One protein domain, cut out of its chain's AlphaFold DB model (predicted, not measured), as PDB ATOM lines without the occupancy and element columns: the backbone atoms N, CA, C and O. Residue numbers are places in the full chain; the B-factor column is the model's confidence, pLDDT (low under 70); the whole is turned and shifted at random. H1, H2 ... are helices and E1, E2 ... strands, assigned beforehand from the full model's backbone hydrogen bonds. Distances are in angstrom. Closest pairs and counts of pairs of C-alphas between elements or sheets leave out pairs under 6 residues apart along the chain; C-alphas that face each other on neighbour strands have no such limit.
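This is residues 4 to 85 of the 85 residues of a protein of Methanosaeta sp. PtaB.Bin005 (UniProt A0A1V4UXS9). One helix, H1, lies along the E1 side of a four-stranded antiparallel sheet, covering part of one face near that edge, while a long loop, residues 35 to 53, reaches out at one end of the longest axis. The sheet is a row of hairpins in the order E1, E2, E3, E4, and the turn between E2 and E3 makes the other end of that axis. The printed part has 82 residues, with one named helix and four named strands in the order H1, E1, E2, E3, E4; the class is mixed, helices and strands. It is only just loose, close to compact, with a radius of gyration of the C-alphas of 14.2 A, and its outline is flat, spanning 50 by 30 by 13 A.

Find C-alpha 10 at (-39.082, -6.311, 15.006); from there H1, residues 10 to 22, runs 18.2 A to C-alpha 22. After a tight link, E1 takes residues 27 to 34 and measures 20.1 A. Pass along the long link to C-alpha 54 at (-37.318, -8.938, 25.217), where E2, residues 54 to 62, begins its 25.2 A. E3, residues 65 to 74, is the longest strand at 27.2 A. E4, residues 79 to 84, measures 16.0 A and ends at C-alpha 84, at (-29.861, -3.779, 38.751).

Begin with the sheet, a meander, each strand the antiparallel neighbour of the one before. E1 and E2 form a hairpin at 176 degrees; look at N 33 and O 55, 2.8 A apart and within hydrogen-bond range. In the hairpin of E2 and E3, N 58 and O 69 are 2.9 A apart. In the hairpin of E3 and E4, N 70 and O 83 are 2.8 A apart. E1 and E4 are the edge strands and are apart. The sheet is twisted, its C-alphas lying up to 4.1 A off the best plane. H1 is on the sheet at a height of 5.8 A, over E1, and together they make two layers, a helix on one face of a sheet. It runs along the strands, at 18 degrees to E1 on the local plane. The closest C-alphas of H1 and E1 are those of Glu 14 and Val 32, 5.3 A apart. H1 and E2 are near each other, with 11 pairs of C-alphas within 10 A. In H1 every O i to N i+4 pair is within hydrogen-bond range.

The two C-alphas farthest apart are those of Val 43 and Glu 63, at 50.2 A. The printed part has no cut, and its one long link, E1 to E2, has 19 residues. Residues 4 to 5 pair with residues 47 to 48, antiparallel, a short pairing outside the named strands. The mean pLDDT of the printed part is 93.7, and no printed residue is under 70.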
ATOM      1  N   PRO A   4     -48.258  -7.063  17.688       88.75
ATOM      2  CA  PRO A   4     -47.918  -7.877  16.530       88.75
ATOM      3  C   PRO A   4     -46.500  -7.570  16.057       88.75
ATOM      4  O   PRO A   4     -46.155  -6.415  15.792       88.75
ATOM      5  N   VAL A   5     -45.676  -8.602  15.947       90.50
ATOM      6  CA  VAL A   5     -44.274  -8.477  15.559       90.50
ATOM      7  C   VAL A   5     -43.898  -9.619  14.625       90.50
ATOM      8  O   VAL A   5     -44.195 -10.779  14.884       90.50
ATOM      9  N   GLY A   6     -43.261  -9.283  13.511       88.81
ATOM     10  CA  GLY A   6     -42.663 -10.250  12.595       88.81
ATOM     11  C   GLY A   6     -41.176  -9.965  12.435       88.81
ATOM     12  O   GLY A   6     -40.688  -8.899  12.825       88.81
ATOM     13  N   MET A   7     -40.454 -10.876  11.792       87.19
ATOM     14  CA  MET A   7     -39.009 -10.786  11.560       87.19
ATOM     15  C   MET A   7     -38.603  -9.457  10.912       87.19
ATOM     16  O   MET A   7     -37.576  -8.868  11.250       87.19
ATOM     17  N   ARG A   8     -39.445  -8.951  10.003       88.25
ATOM     18  CA  ARG A   8     -39.225  -7.694   9.275       88.25
ATOM     19  C   ARG A   8     -39.514  -6.433  10.090       88.25
ATOM     20  O   ARG A   8     -38.946  -5.390   9.786       88.25
ATOM     21  N   THR A   9     -40.427  -6.492  11.059       91.19
ATOM     22  CA  THR A   9     -40.884  -5.308  11.812       91.19
ATOM     23  C   THR A   9     -40.225  -5.188  13.173       91.19
ATOM     24  O   THR A   9     -40.208  -4.104  13.751       91.19
ATOM     25  N   ALA A  10     -39.631  -6.267  13.670       92.94
ATOM     26  CA  ALA A  10     -39.082  -6.311  15.006       92.94
ATOM     27  C   ALA A  10     -37.955  -5.285  15.238       92.94
ATOM     28  O   ALA A  10     -37.919  -4.681  16.301       92.94
ATOM     29  N   SER A  11     -37.135  -4.960  14.228       94.94
ATOM     30  CA  SER A  11     -36.125  -3.892  14.360       94.94
ATOM     31  C   SER A  11     -36.720  -2.491  14.423       94.94
ATOM     32  O   SER A  11     -36.207  -1.621  15.118       94.94
ATOM     33  N   SER A  12     -37.841  -2.273  13.736       95.38
ATOM     34  CA  SER A  12     -38.596  -1.028  13.882       95.38
ATOM     35  C   SER A  12     -39.216  -0.920  15.274       95.38
ATOM     36  O   SER A  12     -39.304   0.180  15.812       95.38
ATOM     37  N   LEU A  13     -39.662  -2.043  15.842       94.81
ATOM     38  CA  LEU A  13     -40.265  -2.087  17.170       94.81
ATOM     39  C   LEU A  13     -39.224  -1.888  18.277       94.81
ATOM     40  O   LEU A  13     -39.481  -1.113  19.190       94.81
ATOM     41  N   GLU A  14     -38.052  -2.518  18.168       96.75
ATOM     42  CA  GLU A  14     -36.897  -2.283  19.052       96.75
ATOM     43  C   GLU A  14     -36.607  -0.785  19.160       96.75
ATOM     44  O   GLU A  14     -36.682  -0.216  20.248       96.75
ATOM     45  N   LYS A  15     -36.420  -0.127  18.010       97.50
ATOM     46  CA  LYS A  15     -36.146   1.309  17.943       97.50
ATOM     47  C   LYS A  15     -37.273   2.161  18.529       97.50
ATOM     48  O   LYS A  15     -37.011   3.101  19.271       97.50
ATOM     49  N   ALA A  16     -38.530   1.834  18.230       96.56
ATOM     50  CA  ALA A  16     -39.670   2.569  18.774       96.56
ATOM     51  C   ALA A  16     -39.746   2.466  20.310       96.56
ATOM     52  O   ALA A  16     -40.098   3.443  20.975       96.56
ATOM     53  N   ILE A  17     -39.408   1.305  20.881       95.31
ATOM     54  CA  ILE A  17     -39.345   1.115  22.336       95.31
ATOM     55  C   ILE A  17     -38.177   1.920  22.920       95.31
ATOM     56  O   ILE A  17     -38.381   2.620  23.910       95.31
ATOM     57  N   GLU A  18     -36.992   1.873  22.306       97.88
ATOM     58  CA  GLU A  18     -35.827   2.666  22.729       97.88
ATOM     59  C   GLU A  18     -36.143   4.163  22.769       97.88
ATOM     60  O   GLU A  18     -35.954   4.807  23.800       97.88
ATOM     61  N   GLU A  19     -36.692   4.702  21.676       97.62
ATOM     62  CA  GLU A  19     -37.092   6.107  21.576       97.62
ATOM     63  C   GLU A  19     -38.137   6.455  22.643       97.62
ATOM     64  O   GLU A  19     -37.985   7.445  23.358       97.62
ATOM     65  N   SER A  20     -39.151   5.608  22.830       96.75
ATOM     66  CA  SER A  20     -40.203   5.836  23.829       96.75
ATOM     67  C   SER A  20     -39.671   5.836  25.265       96.75
ATOM     68  O   SER A  20     -40.101   6.650  26.081       96.75
ATOM     69  N   ILE A  21     -38.743   4.933  25.600       95.62
ATOM     70  CA  ILE A  21     -38.150   4.860  26.944       95.62
ATOM     71  C   ILE A  21     -37.158   6.004  27.159       95.62
ATOM     72  O   ILE A  21     -37.097   6.536  28.263       95.62
ATOM     73  N   SER A  22     -36.443   6.443  26.120       96.69
ATOM     74  CA  SER A  22     -35.494   7.562  26.217       96.69
ATOM     75  C   SER A  22     -36.138   8.892  26.632       96.69
ATOM     76  O   SER A  22     -35.458   9.772  27.144       96.69
ATOM     77  N   LEU A  23     -37.458   9.028  26.454       96.75
ATOM     78  CA  LEU A  23     -38.230  10.192  26.898       96.75
ATOM     79  C   LEU A  23     -38.498  10.206  28.412       96.75
ATOM     80  O   LEU A  23     -38.977  11.214  28.935       96.75
ATOM     81  N   GLN A  24     -38.253   9.100  29.116       96.19
ATOM     82  CA  GLN A  24     -38.473   9.029  30.558       96.19
ATOM     83  C   GLN A  24     -37.361   9.783  31.312       96.19
ATOM     84  O   GLN A  24     -36.214   9.812  30.861       96.19
ATOM     85  N   PRO A  25     -37.664  10.402  32.469       95.69
ATOM     86  CA  PRO A  25     -36.680  11.164  33.233       95.69
ATOM     87  C   PRO A  25     -35.426  10.355  33.572       95.69
ATOM     88  O   PRO A  25     -35.521   9.179  33.925       95.69
ATOM     89  N   TYR A  26     -34.267  11.019  33.521       96.44
ATOM     90  CA  TYR A  26     -32.959  10.483  33.934       96.44
ATOM     91  C   TYR A  26     -32.414   9.341  33.070       96.44
ATOM     92  O   TYR A  26     -31.317   8.847  33.326       96.44
ATOM     93  N   VAL A  27     -33.140   8.927  32.031       97.00
ATOM     94  CA  VAL A  27     -32.664   7.911  31.098       97.00
ATOM     95  C   VAL A  27     -31.531   8.490  30.259       97.00
ATOM     96  O   VAL A  27     -31.718   9.416  29.473       97.00
ATOM     97  N   ARG A  28     -30.339   7.915  30.421       96.12
ATOM     98  CA  ARG A  28     -29.137   8.280  29.668       96.12
ATOM     99  C   ARG A  28     -28.997   7.457  28.394       96.12
ATOM    100  O   ARG A  28     -28.585   7.970  27.357       96.12
ATOM    101  N   ARG A  29     -29.304   6.163  28.481       97.12
ATOM    102  CA  ARG A  29     -29.182   5.212  27.373       97.12
ATOM    103  C   ARG A  29     -30.242   4.133  27.495       97.12
ATOM    104  O   ARG A  29     -30.506   3.640  28.587       97.12
ATOM    105  N   VAL A  30     -30.780   3.729  26.352       98.00
ATOM    106  CA  VAL A  30     -31.649   2.562  26.226       98.00
ATOM    107  C   VAL A  30     -31.114   1.695  25.102       98.00
ATOM    108  O   VAL A  30     -30.662   2.212  24.084       98.00
ATOM    109  N   GLU A  31     -31.159   0.386  25.295       97.94
ATOM    110  CA  GLU A  31     -30.926  -0.594  24.246       97.94
ATOM    111  C   GLU A  31     -31.970  -1.699  24.375       97.94
ATOM    112  O   GLU A  31     -32.161  -2.243  25.464       97.94
ATOM    113  N   VAL A  32     -32.654  -2.027  23.283       97.62
ATOM    114  CA  VAL A  32     -33.702  -3.050  23.246       97.62
ATOM    115  C   VAL A  32     -33.411  -4.025  22.120       97.62
ATOM    116  O   VAL A  32     -33.115  -3.647  20.992       97.62
ATOM    117  N   ARG A  33     -33.530  -5.314  22.424       96.94
ATOM    118  CA  ARG A  33     -33.397  -6.400  21.458       96.94
ATOM    119  C   ARG A  33     -34.546  -7.373  21.652       96.94
ATOM    120  O   ARG A  33     -34.876  -7.739  22.776       96.94
ATOM    121  N   ILE A  34     -35.146  -7.799  20.554       95.38
ATOM    122  CA  ILE A  34     -36.157  -8.849  20.527       95.38
ATOM    123  C   ILE A  34     -35.481 -10.107  19.978       95.38
ATOM    124  O   ILE A  34     -34.964 -10.112  18.858       95.38
ATOM    125  N   ASP A  35     -35.490 -11.177  20.763       93.56
ATOM    126  CA  ASP A  35     -34.939 -12.472  20.385       93.56
ATOM    127  C   ASP A  35     -35.704 -13.035  19.176       93.56
ATOM    128  O   ASP A  35     -36.874 -13.414  19.267       93.56
ATOM    129  N   ARG A  36     -35.034 -13.043  18.018       89.25
ATOM    130  CA  ARG A  36     -35.597 -13.513  16.748       89.25
ATOM    131  C   ARG A  36     -35.792 -15.023  16.733       89.25
ATOM    132  O   ARG A  36     -36.706 -15.485  16.062       89.25
ATOM    133  N   ASP A  37     -34.996 -15.773  17.488       89.62
ATOM    134  CA  ASP A  37     -35.106 -17.231  17.547       89.62
ATOM    135  C   ASP A  37     -36.354 -17.658  18.332       89.62
ATOM    136  O   ASP A  37     -36.883 -18.752  18.138       89.62
ATOM    137  N   MET A  38     -36.852 -16.778  19.205       87.94
ATOM    138  CA  MET A  38     -38.103 -16.976  19.932       87.94
ATOM    139  C   MET A  38     -39.340 -16.479  19.171       87.94
ATOM    140  O   MET A  38     -40.458 -16.763  19.603       87.94
ATOM    141  N   LEU A  39     -39.179 -15.759  18.053       87.44
ATOM    142  CA  LEU A  39     -40.311 -15.308  17.246       87.44
ATOM    143  C   LEU A  39     -40.912 -16.483  16.474       87.44
ATOM    144  O   LEU A  39     -40.304 -17.041  15.565       87.44
ATOM    145  N   SER A  40     -42.161 -16.807  16.799       83.06
ATOM    146  CA  SER A  40     -42.971 -17.742  16.024       83.06
ATOM    147  C   SER A  40     -44.030 -16.966  15.252       83.06
ATOM    148  O   SER A  40     -45.015 -16.503  15.829       83.06
ATOM    149  N   GLU A  41     -43.846 -16.835  13.940       84.25
ATOM    150  CA  GLU A  41     -44.861 -16.249  13.067       84.25
ATOM    151  C   GLU A  41     -46.008 -17.244  12.824       84.25
ATOM    152  O   GLU A  41     -45.797 -18.443  12.635       84.25
ATOM    153  N   ASN A  42     -47.244 -16.749  12.842       85.31
ATOM    154  CA  ASN A  42     -48.425 -17.512  12.446       85.31
ATOM    155  C   ASN A  42     -48.577 -17.542  10.908       85.31
ATOM    156  O   ASN A  42     -47.762 -16.991  10.167       85.31
ATOM    157  N   VAL A  43     -49.666 -18.138  10.408       85.94
ATOM    158  CA  VAL A  43     -49.974 -18.219   8.961       85.94
ATOM    159  C   VAL A  43     -50.087 -16.858   8.253       85.94
ATOM    160  O   VAL A  43     -50.082 -16.806   7.027       85.94
ATOM    161  N   PHE A  44     -50.182 -15.763   9.008       84.81
ATOM    162  CA  PHE A  44     -50.251 -14.389   8.517       84.81
ATOM    163  C   PHE A  44     -48.904 -13.645   8.608       84.81
ATOM    164  O   PHE A  44     -48.853 -12.455   8.300       84.81
ATOM    165  N   GLY A  45     -47.818 -14.317   9.007       82.19
ATOM    166  CA  GLY A  45     -46.464 -13.748   9.021       82.19
ATOM    167  C   GLY A  45     -46.176 -12.823  10.206       82.19
ATOM    168  O   GLY A  45     -45.346 -11.920  10.093       82.19
ATOM    169  N   TYR A  46     -46.882 -12.992  11.329       86.38
ATOM    170  CA  TYR A  46     -46.593 -12.270  12.571       86.38
ATOM    171  C   TYR A  46     -46.797 -13.158  13.802       86.38
ATOM    172  O   TYR A  46     -47.607 -14.081  13.791       86.38
ATOM    173  N   GLY A  47     -46.058 -12.874  14.867       88.94
ATOM    174  CA  GLY A  47     -46.279 -13.394  16.212       88.94
ATOM    175  C   GLY A  47     -46.705 -12.280  17.168       88.94
ATOM    176  O   GLY A  47     -46.829 -11.115  16.781       88.94
ATOM    177  N   GLU A  48     -46.920 -12.628  18.431       90.19
ATOM    178  CA  GLU A  48     -47.148 -11.655  19.498       90.19
ATOM    179  C   GLU A  48     -45.875 -11.457  20.312       90.19
ATOM    180  O   GLU A  48     -45.212 -12.422  20.691       90.19
ATOM    181  N   LEU A  49     -45.535 -10.199  20.603       91.12
ATOM    182  CA  LEU A  49     -44.389  -9.902  21.448       91.12
ATOM    183  C   LEU A  49     -44.668 -10.333  22.893       91.12
ATOM    184  O   LEU A  49     -45.493  -9.726  23.592       91.12
ATOM    185  N   GLU A  50     -43.916 -11.332  23.345       90.81
ATOM    186  CA  GLU A  50     -43.918 -11.823  24.719       90.81
ATOM    187  C   GLU A  50     -42.701 -11.310  25.501       90.81
ATOM    188  O   GLU A  50     -41.623 -11.104  24.949       90.81
ATOM    189  N   GLY A  51     -42.831 -11.179  26.825       90.31
ATOM    190  CA  GLY A  51     -41.745 -10.650  27.659       90.31
ATOM    191  C   GLY A  51     -40.470 -11.477  27.664       90.31
ATOM    192  O   GLY A  51     -39.391 -10.915  27.776       90.31
ATOM    193  N   ARG A  52     -40.583 -12.795  27.472       92.62
ATOM    194  CA  ARG A  52     -39.427 -13.692  27.337       92.62
ATOM    195  C   ARG A  52     -38.562 -13.405  26.108       92.62
ATOM    196  O   ARG A  52     -37.409 -13.802  26.084       92.62
ATOM    197  N   MET A  53     -39.115 -12.727  25.103       94.56
ATOM    198  CA  MET A  53     -38.393 -12.374  23.882       94.56
ATOM    199  C   MET A  53     -37.599 -11.078  24.050       94.56
ATOM    200  O   MET A  53     -36.758 -10.772  23.216       94.56
ATOM    201  N   ILE A  54     -37.886 -10.276  25.079       95.69
ATOM    202  CA  ILE A  54     -37.318  -8.938  25.217       95.69
ATOM    203  C   ILE A  54     -36.054  -9.010  26.063       95.69
ATOM    204  O   ILE A  54     -36.071  -9.430  27.220       95.69
ATOM    205  N   TRP A  55     -34.972  -8.504  25.493       97.12
ATOM    206  CA  TRP A  55     -33.795  -8.082  26.222       97.12
ATOM    207  C   TRP A  55     -33.743  -6.557  26.210       97.12
ATOM    208  O   TRP A  55     -33.850  -5.945  25.146       97.12
ATOM    209  N   ALA A  56     -33.590  -5.932  27.372       97.44
ATOM    210  CA  ALA A  56     -33.444  -4.485  27.455       97.44
ATOM    211  C   ALA A  56     -32.383  -4.084  28.477       97.44
ATOM    212  O   ALA A  56     -32.256  -4.697  29.539       97.44
ATOM    213  N   LEU A  57     -31.653  -3.022  28.161       97.88
ATOM    214  CA  LEU A  57     -30.723  -2.340  29.047       97.88
ATOM    215  C   LEU A  57     -31.134  -0.872  29.128       97.88
ATOM    216  O   LEU A  57     -31.308  -0.220  28.101       97.88
ATOM    217  N   VAL A  58     -31.255  -0.356  30.345       97.81
ATOM    218  CA  VAL A  58     -31.515   1.060  30.605       97.81
ATOM    219  C   VAL A  58     -30.432   1.573  31.540       97.81
ATOM    220  O   VAL A  58     -30.257   1.038  32.632       97.81
ATOM    221  N   GLU A  59     -29.706   2.602  31.118       97.94
ATOM    222  CA  GLU A  59     -28.801   3.349  31.990       97.94
ATOM    223  C   GLU A  59     -29.516   4.605  32.477       97.94
ATOM    224  O   GLU A  59     -30.005   5.404  31.671       97.94
ATOM    225  N   ILE A  60     -29.563   4.774  33.792       97.19
ATOM    226  CA  ILE A  60     -30.164   5.919  34.467       97.19
ATOM    227  C   ILE A  60     -29.037   6.724  35.102       97.19
ATOM    228  O   ILE A  60     -28.198   6.147  35.792       97.19
ATOM    229  N   GLU A  61     -29.023   8.035  34.876       97.19
ATOM    230  CA  GLU A  61     -28.089   8.966  35.507       97.19
ATOM    231  C   GLU A  61     -28.858   9.969  36.369       97.19
ATOM    232  O   GLU A  61     -29.656  10.764  35.867       97.19
ATOM    233  N   TYR A  62     -28.614   9.929  37.676       95.81
ATOM    234  CA  TYR A  62     -29.257  10.808  38.645       95.81
ATOM    235  C   TYR A  62     -28.221  11.339  39.633       95.81
ATOM    236  O   TYR A  62     -27.522  10.566  40.276       95.81
ATOM    237  N   GLU A  63     -28.105  12.665  39.730       95.62
ATOM    238  CA  GLU A  63     -27.169  13.348  40.644       95.62
ATOM    239  C   GLU A  63     -25.700  12.876  40.542       95.62
ATOM    240  O   GLU A  63     -24.948  12.929  41.510       95.62
ATOM    241  N   GLY A  64     -25.266  12.456  39.347       94.38
ATOM    242  CA  GLY A  64     -23.903  11.975  39.085       94.38
ATOM    243  C   GLY A  64     -23.702  10.472  39.308       94.38
ATOM    244  O   GLY A  64     -22.657   9.944  38.933       94.38
ATOM    245  N   GLU A  65     -24.706   9.772  39.839       96.38
ATOM    246  CA  GLU A  65     -24.712   8.317  39.970       96.38
ATOM    247  C   GLU A  65     -25.323   7.672  38.724       96.38
ATOM    248  O   GLU A  65     -26.383   8.088  38.247       96.38
ATOM    249  N   VAL A  66     -24.666   6.633  38.201       96.25
ATOM    250  CA  VAL A  66     -25.120   5.893  37.015       96.25
ATOM    251  C   VAL A  66     -25.462   4.463  37.408       96.25
ATOM    252  O   VAL A  66     -24.597   3.716  37.858       96.25
ATOM    253  N   ILE A  67     -26.716   4.066  37.187       96.75
ATOM    254  CA  ILE A  67     -27.208   2.709  37.449       96.75
ATOM    255  C   ILE A  67     -27.635   2.068  36.134       96.75
ATOM    256  O   ILE A  67     -28.283   2.699  35.299       96.75
ATOM    257  N   SER A  68     -27.303   0.791  35.961       97.25
ATOM    258  CA  SER A  68     -27.753  -0.006  34.821       97.25
ATOM    259  C   SER A  68     -28.838  -0.988  35.251       97.25
ATOM    260  O   SER A  68     -28.589  -1.887  36.047       97.25
ATOM    261  N   ALA A  69     -30.039  -0.862  34.695       97.06
ATOM    262  CA  ALA A  69     -31.109  -1.839  34.848       97.06
ATOM    263  C   ALA A  69     -31.170  -2.753  33.618       97.06
ATOM    264  O   ALA A  69     -31.086  -2.284  32.482       97.06
ATOM    265  N   ARG A  70     -31.337  -4.060  33.832       97.31
ATOM    266  CA  ARG A  70     -31.456  -5.060  32.765       97.31
ATOM    267  C   ARG A  70     -32.751  -5.852  32.887       97.31
ATOM    268  O   ARG A  70     -33.069  -6.332  33.970       97.31
ATOM    269  N   LEU A  71     -33.428  -6.038  31.757       96.50
ATOM    270  CA  LEU A  71     -34.477  -7.031  31.546       96.50
ATOM    271  C   LEU A  71     -33.923  -8.138  30.648       96.50
ATOM    272  O   LEU A  71     -33.427  -7.856  29.558       96.50
ATOM    273  N   GLU A  72     -34.020  -9.386  31.085       96.31
ATOM    274  CA  GLU A  72     -33.660 -10.541  30.264       96.31
ATOM    275  C   GLU A  72     -34.462 -11.778  30.662       96.31
ATOM    276  O   GLU A  72     -34.972 -11.876  31.777       96.31
ATOM    277  N   TYR A  73     -34.541 -12.759  29.771       96.12
ATOM    278  CA  TYR A  73     -35.184 -14.023  30.091       96.12
ATOM    279  C   TYR A  73     -34.252 -14.959  30.870       96.12
ATOM    280  O   TYR A  73     -33.269 -15.469  30.332       96.12
ATOM    281  N   ASP A  74     -34.602 -15.225  32.127       95.44
ATOM    282  CA  ASP A  74     -33.992 -16.270  32.942       95.44
ATOM    283  C   ASP A  74     -34.599 -17.625  32.545       95.44
ATOM    284  O   ASP A  74     -35.770 -17.914  32.816       95.44
ATOM    285  N   ARG A  75     -33.793 -18.453  31.870       92.44
ATOM    286  CA  ARG A  75     -34.207 -19.778  31.381       92.44
ATOM    287  C   ARG A  75     -34.394 -20.801  32.498       92.44
ATOM    288  O   ARG A  75     -35.182 -21.720  32.321       92.44
ATOM    289  N   GLU A  76     -33.696 -20.664  33.624       94.94
ATOM    290  CA  GLU A  76     -33.827 -21.594  34.753       94.94
ATOM    291  C   GLU A  76     -35.150 -21.370  35.484       94.94
ATOM    292  O   GLU A  76     -35.815 -22.315  35.904       94.94
ATOM    293  N   ARG A  77     -35.556 -20.101  35.599       92.88
ATOM    294  CA  ARG A  77     -36.810 -19.690  36.244       92.88
ATOM    295  C   ARG A  77     -37.981 -19.590  35.274       92.88
ATOM    296  O   ARG A  77     -39.105 -19.345  35.711       92.88
ATOM    297  N   CYS A  78     -37.722 -19.746  33.976       93.25
ATOM    298  CA  CYS A  78     -38.672 -19.498  32.897       93.25
ATOM    299  C   CYS A  78     -39.352 -18.120  33.014       93.25
ATOM    300  O   CYS A  78     -40.554 -18.000  32.767       93.25
ATOM    301  N   TYR A  79     -38.602 -17.077  33.393       94.94
ATOM    302  CA  TYR A  79     -39.163 -15.779  33.786       94.94
ATOM    303  C   TYR A  79     -38.376 -14.587  33.210       94.94
ATOM    304  O   TYR A  79     -37.148 -14.591  33.274       94.94
ATOM    305  N   PRO A  80     -39.039 -13.544  32.672       94.38
ATOM    306  CA  PRO A  80     -38.374 -12.305  32.269       94.38
ATOM    307  C   PRO A  80     -37.978 -11.495  33.514       94.38
ATOM    308  O   PRO A  80     -38.803 -10.819  34.130       94.38
ATOM    309  N   LEU A  81     -36.714 -11.604  33.912       96.44
ATOM    310  CA  LEU A  81     -36.189 -11.052  35.151       96.44
ATOM    311  C   LEU A  81     -35.664  -9.629  34.948       96.44
ATOM    312  O   LEU A  81     -34.916  -9.354  34.010       96.44
ATOM    313  N   MET A  82     -36.022  -8.743  35.878       96.62
ATOM    314  CA  MET A  82     -35.438  -7.407  36.004       96.62
ATOM    315  C   MET A  82     -34.382  -7.399  37.107       96.62
ATOM    316  O   MET A  82     -34.617  -7.911  38.201       96.62
ATOM    317  N   SER A  83     -33.225  -6.807  36.826       96.69
ATOM    318  CA  SER A  83     -32.109  -6.700  37.772       96.69
ATOM    319  C   SER A  83     -31.398  -5.356  37.646       96.69
ATOM    320  O   SER A  83     -31.393  -4.749  36.575       96.69
ATOM    321  N   LEU A  84     -30.802  -4.897  38.746       95.56
ATOM    322  CA  LEU A  84     -29.861  -3.779  38.751       95.56
ATOM    323  C   LEU A  84     -28.437  -4.339  38.685       95.56
ATOM    324  O   LEU A  84     -28.154  -5.373  39.296       95.56
ATOM    325  N   LYS A  85     -27.571  -3.668  37.933       80.88
ATOM    326  CA  LYS A  85     -26.132  -3.916  37.867       80.88
ATOM    327  C   LYS A  85     -25.359  -2.822  38.578       80.88
ATOM    328  O   LYS A  85     -25.798  -1.653  38.486       80.88
TER     329      LYS A  85